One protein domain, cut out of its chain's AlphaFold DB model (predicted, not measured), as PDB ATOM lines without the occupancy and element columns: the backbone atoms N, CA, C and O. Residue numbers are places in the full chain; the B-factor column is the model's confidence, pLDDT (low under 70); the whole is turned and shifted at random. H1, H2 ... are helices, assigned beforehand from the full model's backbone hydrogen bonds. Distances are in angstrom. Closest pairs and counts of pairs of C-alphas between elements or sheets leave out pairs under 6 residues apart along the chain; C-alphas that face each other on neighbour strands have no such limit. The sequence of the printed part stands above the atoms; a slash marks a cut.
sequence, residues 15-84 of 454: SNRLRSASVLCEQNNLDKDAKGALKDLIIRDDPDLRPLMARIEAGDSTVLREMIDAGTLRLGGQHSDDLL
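This is residues 15 to 84 of the 454 residues of the protein "Zinc finger protein CONSTANS" of Hondaea fermentalgiana (UniProt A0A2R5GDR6). A helical hairpin, H1 and H2, is covered on one side by an arc of three shorter helices, H3, H4 and H5, and the tail 77 to 84 leads away. The printed part has 70 residues, 48 of them in five named helices, H1 to H5 in order along the chain, with no named strand; its class is all helix, and it is compact with a radius of gyration of the C-alphas of 11.6 A, spanning 39 by 24 by 23 A.

Look at H1, residues 15 to 27, and H2, 32 to 44: this hairpin touches at C-alphas 18 and 39, 6.2 A apart, at a shallow tilt of 18 degrees, opposite ways. H3, 49 to 57, touches residues 17 to 21 of H1 alone, closest at C-alphas 20 and 57, 6.8 A. H4, 62 to 69, forms a hairpin with H3, closest at C-alphas 52 and 63, 6.6 A. H5, 72 to 76, touches H2 at C-alphas 37 and 76, 5.1 A. H2, H3 and H4 have every O i to N i+4 pair within hydrogen-bond range, H1 8 of 9, H5 0 of 1 and 0 of 2 O i to N i+3.

Find C-alpha 15 at (-47.534, -8.653, 185.452); H1 runs 18.7 A, H2 18.5 A. H5 ends at (-32.066, -17.730, 193.416).

The printed part has no cut and its four links are tight; residues 69 to 84 are among those under pLDDT 70.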
ATOM      1  N   SER A  15     -47.471 -10.007 184.877       78.81
ATOM      2  CA  SER A  15     -47.534  -8.653 185.452       78.81
ATOM      3  C   SER A  15     -48.580  -8.482 186.564       78.81
ATOM      4  O   SER A  15     -48.527  -7.494 187.292       78.81
ATOM      5  N   ASN A  16     -49.557  -9.387 186.677       79.50
ATOM      6  CA  ASN A  16     -50.484  -9.428 187.806       79.50
ATOM      7  C   ASN A  16     -49.852 -10.147 188.998       79.50
ATOM      8  O   ASN A  16     -49.817  -9.577 190.084       79.50
ATOM      9  N   ARG A  17     -49.262 -11.324 188.750       82.12
ATOM     10  CA  ARG A  17     -48.534 -12.131 189.739       82.12
ATOM     11  C   ARG A  17     -47.386 -11.359 190.399       82.12
ATOM     12  O   ARG A  17     -47.247 -11.399 191.611       82.12
ATOM     13  N   LEU A  18     -46.633 -10.566 189.630       84.12
ATOM     14  CA  LEU A  18     -45.587  -9.681 190.164       84.12
ATOM     15  C   LEU A  18     -46.136  -8.581 191.096       84.12
ATOM     16  O   LEU A  18     -45.442  -8.161 192.020       84.12
ATOM     17  N   ARG A  19     -47.370  -8.103 190.871       81.44
ATOM     18  CA  ARG A  19     -48.001  -7.084 191.728       81.44
ATOM     19  C   ARG A  19     -48.588  -7.686 192.999       81.44
ATOM     20  O   ARG A  19     -48.345  -7.125 194.061       81.44
ATOM     21  N   SER A  20     -49.308  -8.808 192.909       78.69
ATOM     22  CA  SER A  20     -49.816  -9.507 194.099       78.69
ATOM     23  C   SER A  20     -48.668  -9.976 194.993       78.69
ATOM     24  O   SER A  20     -48.703  -9.717 196.193       78.69
ATOM     25  N   ALA A  21     -47.597 -10.526 194.407       76.62
ATOM     26  CA  ALA A  21     -46.365 -10.835 195.129       76.62
ATOM     27  C   ALA A  21     -45.771  -9.597 195.825       76.62
ATOM     28  O   ALA A  21     -45.515  -9.654 197.021       76.62
ATOM     29  N   SER A  22     -45.599  -8.457 195.135       80.06
ATOM     30  CA  SER A  22     -45.003  -7.262 195.766       80.06
ATOM     31  C   SER A  22     -45.823  -6.744 196.951       80.06
ATOM     32  O   SER A  22     -45.240  -6.472 197.999       80.06
ATOM     33  N   VAL A  23     -47.153  -6.671 196.807       78.56
ATOM     34  CA  VAL A  23     -48.069  -6.232 197.875       78.56
ATOM     35  C   VAL A  23     -48.000  -7.170 199.080       78.56
ATOM     36  O   VAL A  23     -47.909  -6.705 200.212       78.56
ATOM     37  N   LEU A  24     -47.978  -8.487 198.858       71.69
ATOM     38  CA  LEU A  24     -47.912  -9.460 199.950       71.69
ATOM     39  C   LEU A  24     -46.519  -9.525 200.598       71.69
ATOM     40  O   LEU A  24     -46.435  -9.683 201.814       71.69
ATOM     41  N   CYS A  25     -45.431  -9.315 199.847       72.44
ATOM     42  CA  CYS A  25     -44.091  -9.126 200.417       72.44
ATOM     43  C   CYS A  25     -44.014  -7.880 201.312       72.44
ATOM     44  O   CYS A  25     -43.359  -7.918 202.349       72.44
ATOM     45  N   GLU A  26     -44.671  -6.786 200.915       74.00
ATOM     46  CA  GLU A  26     -44.748  -5.546 201.700       74.00
ATOM     47  C   GLU A  26     -45.594  -5.736 202.970       74.00
ATOM     48  O   GLU A  26     -45.181  -5.313 204.044       74.00
ATOM     49  N   GLN A  27     -46.720  -6.452 202.884       73.38
ATOM     50  CA  GLN A  27     -47.578  -6.762 204.038       73.38
ATOM     51  C   GLN A  27     -46.942  -7.739 205.042       73.38
ATOM     52  O   GLN A  27     -47.214  -7.642 206.235       73.38
ATOM     53  N   ASN A  28     -46.099  -8.668 204.583       66.94
ATOM     54  CA  ASN A  28     -45.425  -9.657 205.438       66.94
ATOM     55  C   ASN A  28     -43.986  -9.252 205.815       66.94
ATOM     56  O   ASN A  28     -43.255 -10.067 206.374       66.94
ATOM     57  N   ASN A  29     -43.588  -8.008 205.511       70.06
ATOM     58  CA  ASN A  29     -42.271  -7.432 205.802       70.06
ATOM     59  C   ASN A  29     -41.101  -8.347 205.378       70.06
ATOM     60  O   ASN A  29     -40.171  -8.599 206.147       70.06
ATOM     61  N   LEU A  30     -41.194  -8.888 204.158       70.62
ATOM     62  CA  LEU A  30     -40.222  -9.836 203.617       70.62
ATOM     63  C   LEU A  30     -38.933  -9.144 203.172       70.62
ATOM     64  O   LEU A  30     -38.953  -8.025 202.654       70.62
ATOM     65  N   ASP A  31     -37.828  -9.865 203.335       78.69
ATOM     66  CA  ASP A  31     -36.496  -9.403 202.963       78.69
ATOM     67  C   ASP A  31     -36.383  -9.102 201.458       78.69
ATOM     68  O   ASP A  31     -37.083  -9.697 200.624       78.69
ATOM     69  N   LYS A  32     -35.500  -8.164 201.100       77.62
ATOM     70  CA  LYS A  32     -35.324  -7.692 199.718       77.62
ATOM     71  C   LYS A  32     -34.934  -8.834 198.785       77.62
ATOM     72  O   LYS A  32     -35.462  -8.898 197.675       77.62
ATOM     73  N   ASP A  33     -34.113  -9.756 199.269       75.44
ATOM     74  CA  ASP A  33     -33.548 -10.847 198.476       75.44
ATOM     75  C   ASP A  33     -34.595 -11.938 198.229       75.44
ATOM     76  O   ASP A  33     -34.787 -12.380 197.096       75.44
ATOM     77  N   ALA A  34     -35.396 -12.274 199.248       75.50
ATOM     78  CA  ALA A  34     -36.559 -13.153 199.097       75.50
ATOM     79  C   ALA A  34     -37.606 -12.556 198.134       75.50
ATOM     80  O   ALA A  34     -38.205 -13.272 197.329       75.50
ATOM     81  N   LYS A  35     -37.799 -11.229 198.167       79.06
ATOM     82  CA  LYS A  35     -38.646 -10.493 197.213       79.06
ATOM     83  C   LYS A  35     -38.043 -10.444 195.802       79.06
ATOM     84  O   LYS A  35     -38.806 -10.364 194.840       79.06
ATOM     85  N   GLY A  36     -36.716 -10.467 195.670       79.62
ATOM     86  CA  GLY A  36     -35.988 -10.595 194.406       79.62
ATOM     87  C   GLY A  36     -36.197 -11.974 193.790       79.62
ATOM     88  O   GLY A  36     -36.851 -12.083 192.754       79.62
ATOM     89  N   ALA A  37     -35.784 -13.023 194.504       81.06
ATOM     90  CA  ALA A  37     -35.942 -14.411 194.081       81.06
ATOM     91  C   ALA A  37     -37.391 -14.730 193.675       81.06
ATOM     92  O   ALA A  37     -37.628 -15.227 192.578       81.06
ATOM     93  N   LEU A  38     -38.388 -14.357 194.490       81.44
ATOM     94  CA  LEU A  38     -39.799 -14.578 194.152       81.44
ATOM     95  C   LEU A  38     -40.205 -13.933 192.813       81.44
ATOM     96  O   LEU A  38     -40.989 -14.515 192.065       81.44
ATOM     97  N   LYS A  39     -39.689 -12.744 192.482       82.62
ATOM     98  CA  LYS A  39     -39.958 -12.109 191.181       82.62
ATOM     99  C   LYS A  39     -39.298 -12.872 190.039       82.62
ATOM    100  O   LYS A  39     -39.937 -13.027 189.000       82.62
ATOM    101  N   ASP A  40     -38.085 -13.371 190.234       82.25
ATOM    102  CA  ASP A  40     -37.352 -14.102 189.203       82.25
ATOM    103  C   ASP A  40     -37.998 -15.455 188.900       82.25
ATOM    104  O   ASP A  40     -38.188 -15.771 187.725       82.25
ATOM    105  N   LEU A  41     -38.470 -16.194 189.913       82.12
ATOM    106  CA  LEU A  41     -39.284 -17.398 189.691       82.12
ATOM    107  C   LEU A  41     -40.609 -17.076 188.954       82.12
ATOM    108  O   LEU A  41     -41.066 -17.838 188.099       82.12
ATOM    109  N   ILE A  42     -41.232 -15.912 189.209       82.75
ATOM    110  CA  ILE A  42     -42.436 -15.462 188.470       82.75
ATOM    111  C   ILE A  42     -42.113 -15.094 187.008       82.75
ATOM    112  O   ILE A  42     -42.972 -15.269 186.138       82.75
ATOM    113  N   ILE A  43     -40.911 -14.580 186.729       84.19
ATOM    114  CA  ILE A  43     -40.433 -14.243 185.377       84.19
ATOM    115  C   ILE A  43     -40.044 -15.510 184.600       84.19
ATOM    116  O   ILE A  43     -40.356 -15.601 183.412       84.19
ATOM    117  N   ARG A  44     -39.436 -16.497 185.272       80.69
ATOM    118  CA  ARG A  44     -39.134 -17.842 184.743       80.69
ATOM    119  C   ARG A  44     -40.392 -18.711 184.569       80.69
ATOM    120  O   ARG A  44     -40.373 -19.662 183.796       80.69
ATOM    121  N   ASP A  45     -41.507 -18.316 185.197       75.88
ATOM    122  CA  ASP A  45     -42.825 -18.976 185.160       75.88
ATOM    123  C   ASP A  45     -42.787 -20.422 185.697       75.88
ATOM    124  O   ASP A  45     -43.474 -21.311 185.178       75.88
ATOM    125  N   ASP A  46     -41.993 -20.637 186.753       77.44
ATOM    126  CA  ASP A  46     -41.695 -21.954 187.328       77.44
ATOM    127  C   ASP A  46     -42.968 -22.735 187.713       77.44
ATOM    128  O   ASP A  46     -43.894 -22.166 188.306       77.44
ATOM    129  N   PRO A  47     -43.052 -24.040 187.385       74.25
ATOM    130  CA  PRO A  47     -44.283 -24.817 187.513       74.25
ATOM    131  C   PRO A  47     -44.747 -24.953 188.966       74.25
ATOM    132  O   PRO A  47     -45.941 -24.805 189.231       74.25
ATOM    133  N   ASP A  48     -43.812 -25.149 189.897       73.50
ATOM    134  CA  ASP A  48     -44.092 -25.380 191.321       73.50
ATOM    135  C   ASP A  48     -44.592 -24.115 192.029       73.50
ATOM    136  O   ASP A  48     -45.382 -24.183 192.972       73.50
ATOM    137  N   LEU A  49     -44.220 -22.936 191.520       77.19
ATOM    138  CA  LEU A  49     -44.684 -21.657 192.049       77.19
ATOM    139  C   LEU A  49     -46.125 -21.331 191.616       77.19
ATOM    140  O   LEU A  49     -46.828 -20.603 192.313       77.19
ATOM    141  N   ARG A  50     -46.621 -21.874 190.496       73.62
ATOM    142  CA  ARG A  50     -47.984 -21.599 189.990       73.62
ATOM    143  C   ARG A  50     -49.117 -21.978 190.962       73.62
ATOM    144  O   ARG A  50     -49.973 -21.116 191.178       73.62
ATOM    145  N   PRO A  51     -49.177 -23.192 191.554       73.19
ATOM    146  CA  PRO A  51     -50.226 -23.537 192.518       73.19
ATOM    147  C   PRO A  51     -50.121 -22.717 193.810       73.19
ATOM    148  O   PRO A  51     -51.144 -22.337 194.378       73.19
ATOM    149  N   LEU A  52     -48.903 -22.375 194.241       71.88
ATOM    150  CA  LEU A  52     -48.674 -21.514 195.401       71.88
ATOM    151  C   LEU A  52     -49.170 -20.086 195.123       71.88
ATOM    152  O   LEU A  52     -49.938 -19.538 195.908       71.88
ATOM    153  N   MET A  53     -48.848 -19.523 193.953       73.94
ATOM    154  CA  MET A  53     -49.325 -18.204 193.522       73.94
ATOM    155  C   MET A  53     -50.850 -18.127 193.376       73.94
ATOM    156  O   MET A  53     -51.414 -17.060 193.589       73.94
ATOM    157  N   ALA A  54     -51.534 -19.232 193.062       75.38
ATOM    158  CA  ALA A  54     -52.997 -19.276 193.045       75.38
ATOM    159  C   ALA A  54     -53.608 -19.185 194.461       75.38
ATOM    160  O   ALA A  54     -54.616 -18.509 194.643       75.38
ATOM    161  N   ARG A  55     -52.978 -19.806 195.469       73.06
ATOM    162  CA  ARG A  55     -53.373 -19.693 196.892       73.06
ATOM    163  C   ARG A  55     -53.076 -18.299 197.456       73.06
ATOM    164  O   ARG A  55     -53.900 -17.709 198.145       73.06
ATOM    165  N   ILE A  56     -51.943 -17.728 197.057       72.94
ATOM    166  CA  ILE A  56     -51.537 -16.341 197.327       72.94
ATOM    167  C   ILE A  56     -52.535 -15.342 196.703       72.94
ATOM    168  O   ILE A  56     -52.929 -14.384 197.365       72.94
ATOM    169  N   GLU A  57     -53.014 -15.571 195.470       70.19
ATOM    170  CA  GLU A  57     -54.105 -14.781 194.861       70.19
ATOM    171  C   GLU A  57     -55.468 -14.992 195.563       70.19
ATOM    172  O   GLU A  57     -56.319 -14.105 195.489       70.19
ATOM    173  N   ALA A  58     -55.672 -16.109 196.277       72.50
ATOM    174  CA  ALA A  58     -56.860 -16.373 197.098       72.50
ATOM    175  C   ALA A  58     -56.800 -15.760 198.517       72.50
ATOM    176  O   ALA A  58     -57.817 -15.750 199.208       72.50
ATOM    177  N   GLY A  59     -55.649 -15.216 198.932       64.38
ATOM    178  CA  GLY A  59     -55.457 -14.546 200.226       64.38
ATOM    179  C   GLY A  59     -54.652 -15.331 201.269       64.38
ATOM    180  O   GLY A  59     -54.416 -14.800 202.354       64.38
ATOM    181  N   ASP A  60     -54.179 -16.544 200.959       71.62
ATOM    182  CA  ASP A  60     -53.375 -17.355 201.884       71.62
ATOM    183  C   ASP A  60     -51.940 -16.797 202.013       71.62
ATOM    184  O   ASP A  60     -51.027 -17.174 201.272       71.62
ATOM    185  N   SER A  61     -51.709 -15.908 202.984       67.81
ATOM    186  CA  SER A  61     -50.384 -15.318 203.254       67.81
ATOM    187  C   SER A  61     -49.364 -16.307 203.838       67.81
ATOM    188  O   SER A  61     -48.157 -16.115 203.682       67.81
ATOM    189  N   THR A  62     -49.827 -17.392 204.463       71.38
ATOM    190  CA  THR A  62     -48.988 -18.437 205.080       71.38
ATOM    191  C   THR A  62     -48.088 -19.153 204.073       71.38
ATOM    192  O   THR A  62     -46.961 -19.512 204.407       71.38
ATOM    193  N   VAL A  63     -48.540 -19.284 202.823       72.94
ATOM    194  CA  VAL A  63     -47.836 -19.985 201.736       72.94
ATOM    195  C   VAL A  63     -46.507 -19.315 201.376       72.94
ATOM    196  O   VAL A  63     -45.525 -19.991 201.079       72.94
ATOM    197  N   LEU A  64     -46.444 -17.980 201.437       70.12
ATOM    198  CA  LEU A  64     -45.196 -17.241 201.215       70.12
ATOM    199  C   LEU A  64     -44.174 -17.504 202.323       70.12
ATOM    200  O   LEU A  64     -42.979 -17.568 202.047       70.12
ATOM    201  N   ARG A  65     -44.643 -17.665 203.565       68.19
ATOM    202  CA  ARG A  65     -43.789 -17.938 204.721       68.19
ATOM    203  C   ARG A  65     -43.246 -19.366 204.677       68.19
ATOM    204  O   ARG A  65     -42.041 -19.549 204.767       68.19
ATOM    205  N   GLU A  66     -44.113 -20.338 204.399       70.56
ATOM    206  CA  GLU A  66     -43.746 -21.745 204.189       70.56
ATOM    207  C   GLU A  66     -42.671 -21.905 203.095       70.56
ATOM    208  O   GLU A  66     -41.706 -22.636 203.278       70.56
ATOM    209  N   MET A  67     -42.767 -21.151 201.993       70.12
ATOM    210  CA  MET A  67     -41.785 -21.168 200.897       70.12
ATOM    211  C   MET A  67     -40.429 -20.510 201.246       70.12
ATOM    212  O   MET A  67     -39.405 -20.828 200.634       70.12
ATOM    213  N   ILE A  68     -40.401 -19.598 202.225       71.44
ATOM    214  CA  ILE A  68     -39.164 -19.022 202.781       71.44
ATOM    215  C   ILE A  68     -38.527 -19.996 203.773       71.44
ATOM    216  O   ILE A  68     -37.321 -20.239 203.701       71.44
ATOM    217  N   ASP A  69     -39.339 -20.577 204.657       68.12
ATOM    218  CA  ASP A  69     -38.909 -21.524 205.687       68.12
ATOM    219  C   ASP A  69     -38.422 -22.851 205.064       68.12
ATOM    220  O   ASP A  69     -37.446 -23.434 205.530       68.12
ATOM    221  N   ALA A  70     -39.011 -23.274 203.937       67.12
ATOM    222  CA  ALA A  70     -38.538 -24.383 203.100       67.12
ATOM    223  C   ALA A  70     -37.259 -24.066 202.290       67.12
ATOM    224  O   ALA A  70     -36.753 -24.924 201.567       67.12
ATOM    225  N   GLY A  71     -36.737 -22.837 202.365       63.25
ATOM    226  CA  GLY A  71     -35.492 -22.423 201.709       63.25
ATOM    227  C   GLY A  71     -35.569 -22.234 200.188       63.25
ATOM    228  O   GLY A  71     -34.581 -21.814 199.589       63.25
ATOM    229  N   THR A  72     -36.723 -22.471 199.554       63.47
ATOM    230  CA  THR A  72     -36.897 -22.445 198.090       63.47
ATOM    231  C   THR A  72     -36.509 -21.099 197.466       63.47
ATOM    232  O   THR A  72     -35.929 -21.067 196.384       63.47
ATOM    233  N   LEU A  73     -36.752 -19.981 198.163       60.94
ATOM    234  CA  LEU A  73     -36.369 -18.643 197.687       60.94
ATOM    235  C   LEU A  73     -34.885 -18.292 197.895       60.94
ATOM    236  O   LEU A  73     -34.413 -17.326 197.307       60.94
ATOM    237  N   ARG A  74     -34.123 -19.043 198.705       59.88
ATOM    238  CA  ARG A  74     -32.704 -18.729 198.977       59.88
ATOM    239  C   ARG A  74     -31.754 -19.175 197.860       59.88
ATOM    240  O   ARG A  74     -30.634 -18.687 197.793       59.88
ATOM    241  N   LEU A  75     -32.200 -20.060 196.968       53.53
ATOM    242  CA  LEU A  75     -31.380 -20.632 195.890       53.53
ATOM    243  C   LEU A  75     -31.348 -19.782 194.603       53.53
ATOM    244  O   LEU A  75     -30.668 -20.149 193.650       53.53
ATOM    245  N   GLY A  76     -32.066 -18.653 194.560       50.25
ATOM    246  CA  GLY A  76     -32.066 -17.730 193.416       50.25
ATOM    247  C   GLY A  76     -31.088 -16.551 193.521       50.25
ATOM    248  O   GLY A  76     -30.920 -15.834 192.542       50.25
ATOM    249  N   GLY A  77     -30.466 -16.330 194.686       49.31
ATOM    250  CA  GLY A  77     -29.801 -15.064 195.032       49.31
ATOM    251  C   GLY A  77     -28.424 -14.791 194.409       49.31
ATOM    252  O   GLY A  77     -27.893 -13.706 194.602       49.31
ATOM    253  N   GLN A  78     -27.832 -15.718 193.651       52.94
ATOM    254  CA  GLN A  78     -26.451 -15.588 193.143       52.94
ATOM    255  C   GLN A  78     -26.299 -14.675 191.907       52.94
ATOM    256  O   GLN A  78     -25.497 -14.972 191.029       52.94
ATOM    257  N   HIS A  79     -27.091 -13.606 191.781       51.47
ATOM    258  CA  HIS A  79     -27.036 -12.739 190.592       51.47
ATOM    259  C   HIS A  79     -27.206 -11.233 190.847       51.47
ATOM    260  O   HIS A  79     -27.164 -10.456 189.892       51.47
ATOM    261  N   SER A  80     -27.392 -10.801 192.101       48.59
ATOM    262  CA  SER A  80     -27.426  -9.377 192.479       48.59
ATOM    263  C   SER A  80     -26.087  -8.836 192.984       48.59
ATOM    264  O   SER A  80     -25.844  -7.641 192.834       48.59
ATOM    265  N   ASP A  81     -25.215  -9.700 193.509       48.47
ATOM    266  CA  ASP A  81     -23.883  -9.330 194.020       48.47
ATOM    267  C   ASP A  81     -22.802  -9.278 192.921       48.47
ATOM    268  O   ASP A  81     -21.630  -9.092 193.212       48.47
ATOM    269  N   ASP A  82     -23.190  -9.423 191.651       51.75
ATOM    270  CA  ASP A  82     -22.272  -9.525 190.503       51.75
ATOM    271  C   ASP A  82     -22.183  -8.218 189.680       51.75
ATOM    272  O   ASP A  82     -21.618  -8.175 188.588       51.75
ATOM    273  N   LEU A  83     -22.777  -7.127 190.188       54.75
ATOM    274  CA  LEU A  83     -22.704  -5.796 189.568       54.75
ATOM    275  C   LEU A  83     -21.588  -4.911 190.144       54.75
ATOM    276  O   LEU A  83     -21.269  -3.884 189.546       54.75
ATOM    277  N   LEU A  84     -21.019  -5.293 191.290       50.59
ATOM    278  CA  LEU A  84     -19.901  -4.628 191.957       50.59
ATOM    279  C   LEU A  84     -18.868  -5.699 192.322       50.59
ATOM    280  O   LEU A  84     -19.233  -6.687 192.952       50.59
TER     281      LEU A  84